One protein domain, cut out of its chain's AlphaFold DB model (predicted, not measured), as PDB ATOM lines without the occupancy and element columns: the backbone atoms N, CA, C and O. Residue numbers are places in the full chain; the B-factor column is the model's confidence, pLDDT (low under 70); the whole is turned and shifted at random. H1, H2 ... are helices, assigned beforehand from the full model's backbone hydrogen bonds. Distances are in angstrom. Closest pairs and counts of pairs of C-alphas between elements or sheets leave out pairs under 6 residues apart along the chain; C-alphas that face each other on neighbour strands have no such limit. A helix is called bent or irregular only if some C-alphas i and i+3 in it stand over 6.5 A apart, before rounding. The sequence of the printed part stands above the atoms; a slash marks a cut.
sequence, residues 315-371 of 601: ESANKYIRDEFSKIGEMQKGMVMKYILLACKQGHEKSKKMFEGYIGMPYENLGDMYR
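Overview. This is residues 315 to 371 of the 601 residues of an uncharacterized protein of Bacteroides finegoldii CL09T03C10 (UniProt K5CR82). One long helix, H2, has two helices folded back along it on different sides: the short H1 beside its middle and H3 beside its later part. After H3 the printed part turns into H4, which lies at one end of the longest axis. The 57 printed residues hold four named helices in the order H1, H2, H3, H4 and no named strand; the class is all helix. The whole is compact, with a radius of gyration of the C-alphas of 11.0 A and spans of 29 by 21 by 16 A.

Arrangement. H1, residues 315 to 320, touches H2, residues 330 to 345, closest at the C-alphas of Ala 317 and Val 336, 4.4 A apart. This helical hairpin has a shallow tilt of 25 degrees, opposite ways. H2, with residues 337 to 344 alone, touches H3, residues 349 to 359, closest at the C-alphas of Cys 344 and Lys 352, 5.3 A apart; this helical hairpin has a steep tilt of 40 degrees. H3 and H4, residues 363 to 371, only just touch, with 3 pairs of C-alphas within 8 A, closest at Lys 352 and Tyr 363, 5.9 A. H1 is apart from H3 and H4. Every O i to N i+4 pair is within hydrogen-bond range in H3; the counts are 1 of 2 in H1, 11 of 12 in H2 and 2 of 5 in H4, where 2 of 6 O i to N i+3 pairs are within range.

Along the chain. H1 begins at C-alpha 315 (156.485, 205.293, 170.446). H2 is 22.6 A long, H3 14.8 A and H4 14.1 A. H4 is irregular, only just: C-alphas 364 and 367 are 6.9 A apart. It ends at C-alpha 371 (153.896, 177.737, 182.262).

Size, cuts and confidence. The C-alphas farthest apart, of Arg 322 and Arg 371, are 32.3 A apart. The printed part has no cut and no long link. The model's pLDDT is under 70 at residues 319 to 335 and 367 to 371.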
ATOM      1  N   GLU A 315     157.383 204.174 170.714       81.69
ATOM      2  CA  GLU A 315     156.485 205.293 170.446       81.69
ATOM      3  C   GLU A 315     155.030 204.826 170.379       81.69
ATOM      4  O   GLU A 315     154.151 205.427 171.003       81.69
ATOM      5  N   SER A 316     154.776 203.689 169.726       74.38
ATOM      6  CA  SER A 316     153.449 203.073 169.695       74.38
ATOM      7  C   SER A 316     152.954 202.699 171.086       74.38
ATOM      8  O   SER A 316     151.780 202.917 171.383       74.38
ATOM      9  N   ALA A 317     153.820 202.166 171.952       71.19
ATOM     10  CA  ALA A 317     153.466 201.881 173.339       71.19
ATOM     11  C   ALA A 317     153.144 203.176 174.108       71.19
ATOM     12  O   ALA A 317     152.067 203.298 174.692       71.19
ATOM     13  N   ASN A 318     154.026 204.175 174.044       73.31
ATOM     14  CA  ASN A 318     153.906 205.432 174.790       73.31
ATOM     15  C   ASN A 318     152.707 206.284 174.355       73.31
ATOM     16  O   ASN A 318     152.089 206.946 175.186       73.31
ATOM     17  N   LYS A 319     152.322 206.253 173.074       67.75
ATOM     18  CA  LYS A 319     151.209 207.057 172.542       67.75
ATOM     19  C   LYS A 319     149.860 206.739 173.195       67.75
ATOM     20  O   LYS A 319     149.010 207.624 173.287       67.75
ATOM     21  N   TYR A 320     149.664 205.504 173.659       57.31
ATOM     22  CA  TYR A 320     148.466 205.098 174.404       57.31
ATOM     23  C   TYR A 320     148.600 205.317 175.916       57.31
ATOM     24  O   TYR A 320     147.582 205.441 176.592       57.31
ATOM     25  N   ILE A 321     149.825 205.423 176.435       58.97
ATOM     26  CA  ILE A 321     150.148 205.718 177.839       58.97
ATOM     27  C   ILE A 321     150.245 207.247 178.031       58.97
ATOM     28  O   ILE A 321     151.244 207.775 178.509       58.97
ATOM     29  N   ARG A 322     149.218 208.001 177.616       50.72
ATOM     30  CA  ARG A 322     149.070 209.403 178.062       50.72
ATOM     31  C   ARG A 322     148.425 209.501 179.455       50.72
ATOM     32  O   ARG A 322     148.598 210.519 180.113       50.72
ATOM     33  N   ASP A 323     147.774 208.424 179.910       49.03
ATOM     34  CA  ASP A 323     147.172 208.232 181.240       49.03
ATOM     35  C   ASP A 323     147.798 207.020 181.975       49.03
ATOM     36  O   ASP A 323     148.564 206.251 181.390       49.03
ATOM     37  N   GLU A 324     147.446 206.805 183.253       57.50
ATOM     38  CA  GLU A 324     147.772 205.567 183.987       57.50
ATOM     39  C   GLU A 324     147.311 204.324 183.202       57.50
ATOM     40  O   GLU A 324     146.166 204.257 182.754       57.50
ATOM     41  N   PHE A 325     148.162 203.293 183.104       56.72
ATOM     42  CA  PHE A 325     147.853 202.031 182.406       56.72
ATOM     43  C   PHE A 325     146.526 201.394 182.864       56.72
ATOM     44  O   PHE A 325     145.830 200.756 182.078       56.72
ATOM     45  N   SER A 326     146.131 201.618 184.121       58.91
ATOM     46  CA  SER A 326     144.858 201.181 184.706       58.91
ATOM     47  C   SER A 326     143.617 201.826 184.070       58.91
ATOM     48  O   SER A 326     142.568 201.183 184.035       58.91
ATOM     49  N   LYS A 327     143.732 203.055 183.548       55.69
ATOM     50  CA  LYS A 327     142.641 203.873 182.977       55.69
ATOM     51  C   LYS A 327     142.436 203.658 181.476       55.69
ATOM     52  O   LYS A 327     141.444 204.109 180.910       55.69
ATOM     53  N   ILE A 328     143.357 202.947 180.835       63.09
ATOM     54  CA  ILE A 328     143.303 202.606 179.417       63.09
ATOM     55  C   ILE A 328     142.279 201.474 179.195       63.09
ATOM     56  O   ILE A 328     142.187 200.537 179.988       63.09
ATOM     57  N   GLY A 329     141.507 201.526 178.105       58.97
ATOM     58  CA  GLY A 329     140.601 200.432 177.739       58.97
ATOM     59  C   GLY A 329     141.354 199.120 177.468       58.97
ATOM     60  O   GLY A 329     142.470 199.127 176.949       58.97
ATOM     61  N   GLU A 330     140.736 197.972 177.768       56.44
ATOM     62  CA  GLU A 330     141.333 196.630 177.577       56.44
ATOM     63  C   GLU A 330     141.910 196.412 176.167       56.44
ATOM     64  O   GLU A 330     142.942 195.773 175.969       56.44
ATOM     65  N   MET A 331     141.267 197.027 175.175       56.62
ATOM     66  CA  MET A 331     141.671 197.015 173.774       56.62
ATOM     67  C   MET A 331     143.047 197.662 173.534       56.62
ATOM     68  O   MET A 331     143.856 197.130 172.770       56.62
ATOM     69  N   GLN A 332     143.307 198.808 174.166       61.06
ATOM     70  CA  GLN A 332     144.556 199.555 174.041       61.06
ATOM     71  C   GLN A 332     145.659 198.955 174.927       61.06
ATOM     72  O   GLN A 332     146.809 198.913 174.493       61.06
ATOM     73  N   LYS A 333     145.317 198.390 176.097       66.12
ATOM     74  CA  LYS A 333     146.269 197.643 176.946       66.12
ATOM     75  C   LYS A 333     146.947 196.502 176.184       66.12
ATOM     76  O   LYS A 333     148.158 196.331 176.288       66.12
ATOM     77  N   GLY A 334     146.187 195.766 175.366       65.56
ATOM     78  CA  GLY A 334     146.729 194.692 174.528       65.56
ATOM     79  C   GLY A 334     147.758 195.166 173.496       65.56
ATOM     80  O   GLY A 334     148.783 194.515 173.313       65.56
ATOM     81  N   MET A 335     147.520 196.316 172.855       64.69
ATOM     82  CA  MET A 335     148.457 196.891 171.877       64.69
ATOM     83  C   MET A 335     149.735 197.409 172.542       64.69
ATOM     84  O   MET A 335     150.832 197.144 172.060       64.69
ATOM     85  N   VAL A 336     149.593 198.112 173.666       71.38
ATOM     86  CA  VAL A 336     150.730 198.606 174.453       71.38
ATOM     87  C   VAL A 336     151.605 197.442 174.903       71.38
ATOM     88  O   VAL A 336     152.814 197.457 174.687       71.38
ATOM     89  N   MET A 337     150.988 196.394 175.454       75.31
ATOM     90  CA  MET A 337     151.724 195.220 175.912       75.31
ATOM     91  C   MET A 337     152.415 194.482 174.758       75.31
ATOM     92  O   MET A 337     153.539 194.025 174.946       75.31
ATOM     93  N   LYS A 338     151.813 194.418 173.554       74.44
ATOM     94  CA  LYS A 338     152.463 193.851 172.352       74.44
ATOM     95  C   LYS A 338     153.806 194.509 172.086       74.44
ATOM     96  O   LYS A 338     154.828 193.830 172.037       74.44
ATOM     97  N   TYR A 339     153.813 195.829 171.950       75.38
ATOM     98  CA  TYR A 339     155.031 196.541 171.589       75.38
ATOM     99  C   TYR A 339     156.048 196.604 172.733       75.38
ATOM    100  O   TYR A 339     157.247 196.518 172.478       75.38
ATOM    101  N   ILE A 340     155.596 196.649 173.991       77.81
ATOM    102  CA  ILE A 340     156.487 196.512 175.151       77.81
ATOM    103  C   ILE A 340     157.193 195.156 175.128       77.81
ATOM    104  O   ILE A 340     158.410 195.119 175.287       77.81
ATOM    105  N   LEU A 341     156.468 194.056 174.909       77.31
ATOM    106  CA  LEU A 341     157.046 192.709 174.866       77.31
ATOM    107  C   LEU A 341     158.034 192.542 173.707       77.31
ATOM    108  O   LEU A 341     159.113 191.985 173.914       77.31
ATOM    109  N   LEU A 342     157.702 193.060 172.518       74.25
ATOM    110  CA  LEU A 342     158.617 193.070 171.372       74.25
ATOM    111  C   LEU A 342     159.901 193.844 171.699       74.25
ATOM    112  O   LEU A 342     160.994 193.316 171.514       74.25
ATOM    113  N   ALA A 343     159.786 195.031 172.292       79.75
ATOM    114  CA  ALA A 343     160.939 195.820 172.714       79.75
ATOM    115  C   ALA A 343     161.755 195.126 173.826       79.75
ATOM    116  O   ALA A 343     162.986 195.166 173.813       79.75
ATOM    117  N   CYS A 344     161.100 194.441 174.772       81.50
ATOM    118  CA  CYS A 344     161.778 193.657 175.811       81.50
ATOM    119  C   CYS A 344     162.588 192.502 175.218       81.50
ATOM    120  O   CYS A 344     163.721 192.272 175.641       81.50
ATOM    121  N   LYS A 345     162.041 191.810 174.210       79.25
ATOM    122  CA  LYS A 345     162.729 190.740 173.471       79.25
ATOM    123  C   LYS A 345     163.989 191.250 172.767       79.25
ATOM    124  O   LYS A 345     164.962 190.513 172.658       79.25
ATOM    125  N   GLN A 346     163.981 192.512 172.340       80.75
ATOM    126  CA  GLN A 346     165.147 193.207 171.789       80.75
ATOM    127  C   GLN A 346     166.130 193.711 172.867       80.75
ATOM    128  O   GLN A 346     167.124 194.351 172.543       80.75
ATOM    129  N   GLY A 347     165.876 193.438 174.151       82.38
ATOM    130  CA  GLY A 347     166.744 193.841 175.259       82.38
ATOM    131  C   GLY A 347     166.551 195.285 175.730       82.38
ATOM    132  O   GLY A 347     167.384 195.789 176.476       82.38
ATOM    133  N   HIS A 348     165.475 195.974 175.334       86.06
ATOM    134  CA  HIS A 348     165.285 197.379 175.693       86.06
ATOM    135  C   HIS A 348     164.922 197.565 177.176       86.06
ATOM    136  O   HIS A 348     163.787 197.343 177.602       86.06
ATOM    137  N   GLU A 349     165.887 198.047 177.957       85.69
ATOM    138  CA  GLU A 349     165.804 198.151 179.419       85.69
ATOM    139  C   GLU A 349     164.646 199.019 179.932       85.69
ATOM    140  O   GLU A 349     163.994 198.665 180.913       85.69
ATOM    141  N   LYS A 350     164.314 200.138 179.270       82.38
ATOM    142  CA  LYS A 350     163.150 200.942 179.693       82.38
ATOM    143  C   LYS A 350     161.838 200.197 179.455       82.38
ATOM    144  O   LYS A 350     160.947 200.297 180.290       82.38
ATOM    145  N   SER A 351     161.719 199.442 178.359       82.06
ATOM    146  CA  SER A 351     160.538 198.603 178.118       82.06
ATOM    147  C   SER A 351     160.452 197.470 179.128       82.06
ATOM    148  O   SER A 351     159.359 197.210 179.613       82.06
ATOM    149  N   LYS A 352     161.579 196.866 179.525       84.88
ATOM    150  CA  LYS A 352     161.605 195.872 180.610       84.88
ATOM    151  C   LYS A 352     161.165 196.464 181.945       84.88
ATOM    152  O   LYS A 352     160.369 195.848 182.638       84.88
ATOM    153  N   LYS A 353     161.603 197.683 182.275       84.00
ATOM    154  CA  LYS A 353     161.138 198.405 183.472       84.00
ATOM    155  C   LYS A 353     159.663 198.783 183.395       84.00
ATOM    156  O   LYS A 353     158.964 198.685 184.395       84.00
ATOM    157  N   MET A 354     159.174 199.209 182.228       80.56
ATOM    158  CA  MET A 354     157.743 199.455 182.012       80.56
ATOM    159  C   MET A 354     156.942 198.166 182.189       80.56
ATOM    160  O   MET A 354     155.945 198.156 182.904       80.56
ATOM    161  N   PHE A 355     157.411 197.069 181.592       80.69
ATOM    162  CA  PHE A 355     156.847 195.739 181.777       80.69
ATOM    163  C   PHE A 355     156.814 195.365 183.261       80.69
ATOM    164  O   PHE A 355     155.751 195.057 183.786       80.69
ATOM    165  N   GLU A 356     157.937 195.466 183.966       84.62
ATOM    166  CA  GLU A 356     158.015 195.159 185.392       84.62
ATOM    167  C   GLU A 356     157.104 196.056 186.232       84.62
ATOM    168  O   GLU A 356     156.400 195.552 187.103       84.62
ATOM    169  N   GLY A 357     157.026 197.352 185.934       79.44
ATOM    170  CA  GLY A 357     156.121 198.279 186.612       79.44
ATOM    171  C   GLY A 357     154.642 197.948 186.395       79.44
ATOM    172  O   GLY A 357     153.843 198.088 187.317       79.44
ATOM    173  N   TYR A 358     154.264 197.473 185.205       75.44
ATOM    174  CA  TYR A 358     152.880 197.085 184.909       75.44
ATOM    175  C   TYR A 358     152.517 195.695 185.421       75.44
ATOM    176  O   TYR A 358     151.364 195.454 185.784       75.44
ATOM    177  N   ILE A 359     153.469 194.765 185.408       75.38
ATOM    178  CA  ILE A 359     153.214 193.341 185.647       75.38
ATOM    179  C   ILE A 359     153.632 192.903 187.053       75.38
ATOM    180  O   ILE A 359     153.126 191.901 187.559       75.38
ATOM    181  N   GLY A 360     154.513 193.659 187.707       77.06
ATOM    182  CA  GLY A 360     155.064 193.345 189.024       77.06
ATOM    183  C   GLY A 360     156.116 192.235 188.995       77.06
ATOM    184  O   GLY A 360     156.303 191.554 189.999       77.06
ATOM    185  N   MET A 361     156.754 191.997 187.845       81.38
ATOM    186  CA  MET A 361     157.851 191.034 187.711       81.38
ATOM    187  C   MET A 361     158.789 191.354 186.534       81.38
ATOM    188  O   MET A 361     158.326 191.906 185.533       81.38
ATOM    189  N   PRO A 362     160.069 190.945 186.597       84.50
ATOM    190  CA  PRO A 362     161.003 191.076 185.478       84.50
ATOM    191  C   PRO A 362     160.564 190.299 184.229       84.50
ATOM    192  O   PRO A 362     160.000 189.206 184.332       84.50
ATOM    193  N   TYR A 363     160.883 190.829 183.043       80.25
ATOM    194  CA  TYR A 363     160.574 190.192 181.755       80.25
ATOM    195  C   TYR A 363     161.252 188.826 181.597       80.25
ATOM    196  O   TYR A 363     160.673 187.901 181.037       80.25
ATOM    197  N   GLU A 364     162.455 188.662 182.135       83.75
ATOM    198  CA  GLU A 364     163.240 187.429 182.070       83.75
ATOM    199  C   GLU A 364     162.506 186.247 182.726       83.75
ATOM    200  O   GLU A 364     162.609 185.109 182.270       83.75
ATOM    201  N   ASN A 365     161.685 186.530 183.741       79.19
ATOM    202  CA  ASN A 365     160.907 185.527 184.468       79.19
ATOM    203  C   ASN A 365     159.577 185.184 183.783       79.19
ATOM    204  O   ASN A 365     158.858 184.287 184.238       79.19
ATOM    205  N   LEU A 366     159.241 185.866 182.682       74.50
ATOM    206  CA  LEU A 366     158.011 185.633 181.929       74.50
ATOM    207  C   LEU A 366     157.906 184.168 181.477       74.50
ATOM    208  O   LEU A 366     156.841 183.569 181.601       74.50
ATOM    209  N   GLY A 367     159.018 183.575 181.025       67.19
ATOM    210  CA  GLY A 367     159.094 182.195 180.526       67.19
ATOM    211  C   GLY A 367     158.764 181.112 181.563       67.19
ATOM    212  O   GLY A 367     158.135 180.104 181.242       67.19
ATOM    213  N   ASP A 368     159.151 181.305 182.819       67.12
ATOM    214  CA  ASP A 368     158.914 180.312 183.875       67.12
ATOM    215  C   ASP A 368     157.585 180.544 184.591       67.12
ATOM    216  O   ASP A 368     156.884 179.601 184.976       67.12
ATOM    217  N   MET A 369     157.160 181.802 184.679       65.62
ATOM    218  CA  MET A 369     155.849 182.143 185.202       65.62
ATOM    219  C   MET A 369     154.710 181.742 184.256       65.62
ATOM    220  O   MET A 369     153.670 181.295 184.744       65.62
ATOM    221  N   TYR A 370     154.866 181.870 182.929       67.81
ATOM    222  CA  TYR A 370     153.752 181.597 182.010       67.81
ATOM    223  C   TYR A 370     153.293 180.137 182.104       67.81
ATOM    224  O   TYR A 370     152.095 179.891 182.214       67.81
ATOM    225  N   ARG A 371     154.226 179.173 182.177       64.12
ATOM    226  CA  ARG A 371     153.896 177.737 182.262       64.12
ATOM    227  C   ARG A 371     153.114 177.374 183.521       64.12
ATOM    228  O   ARG A 371     152.306 176.453 183.484       64.12
TER     229      ARG A 371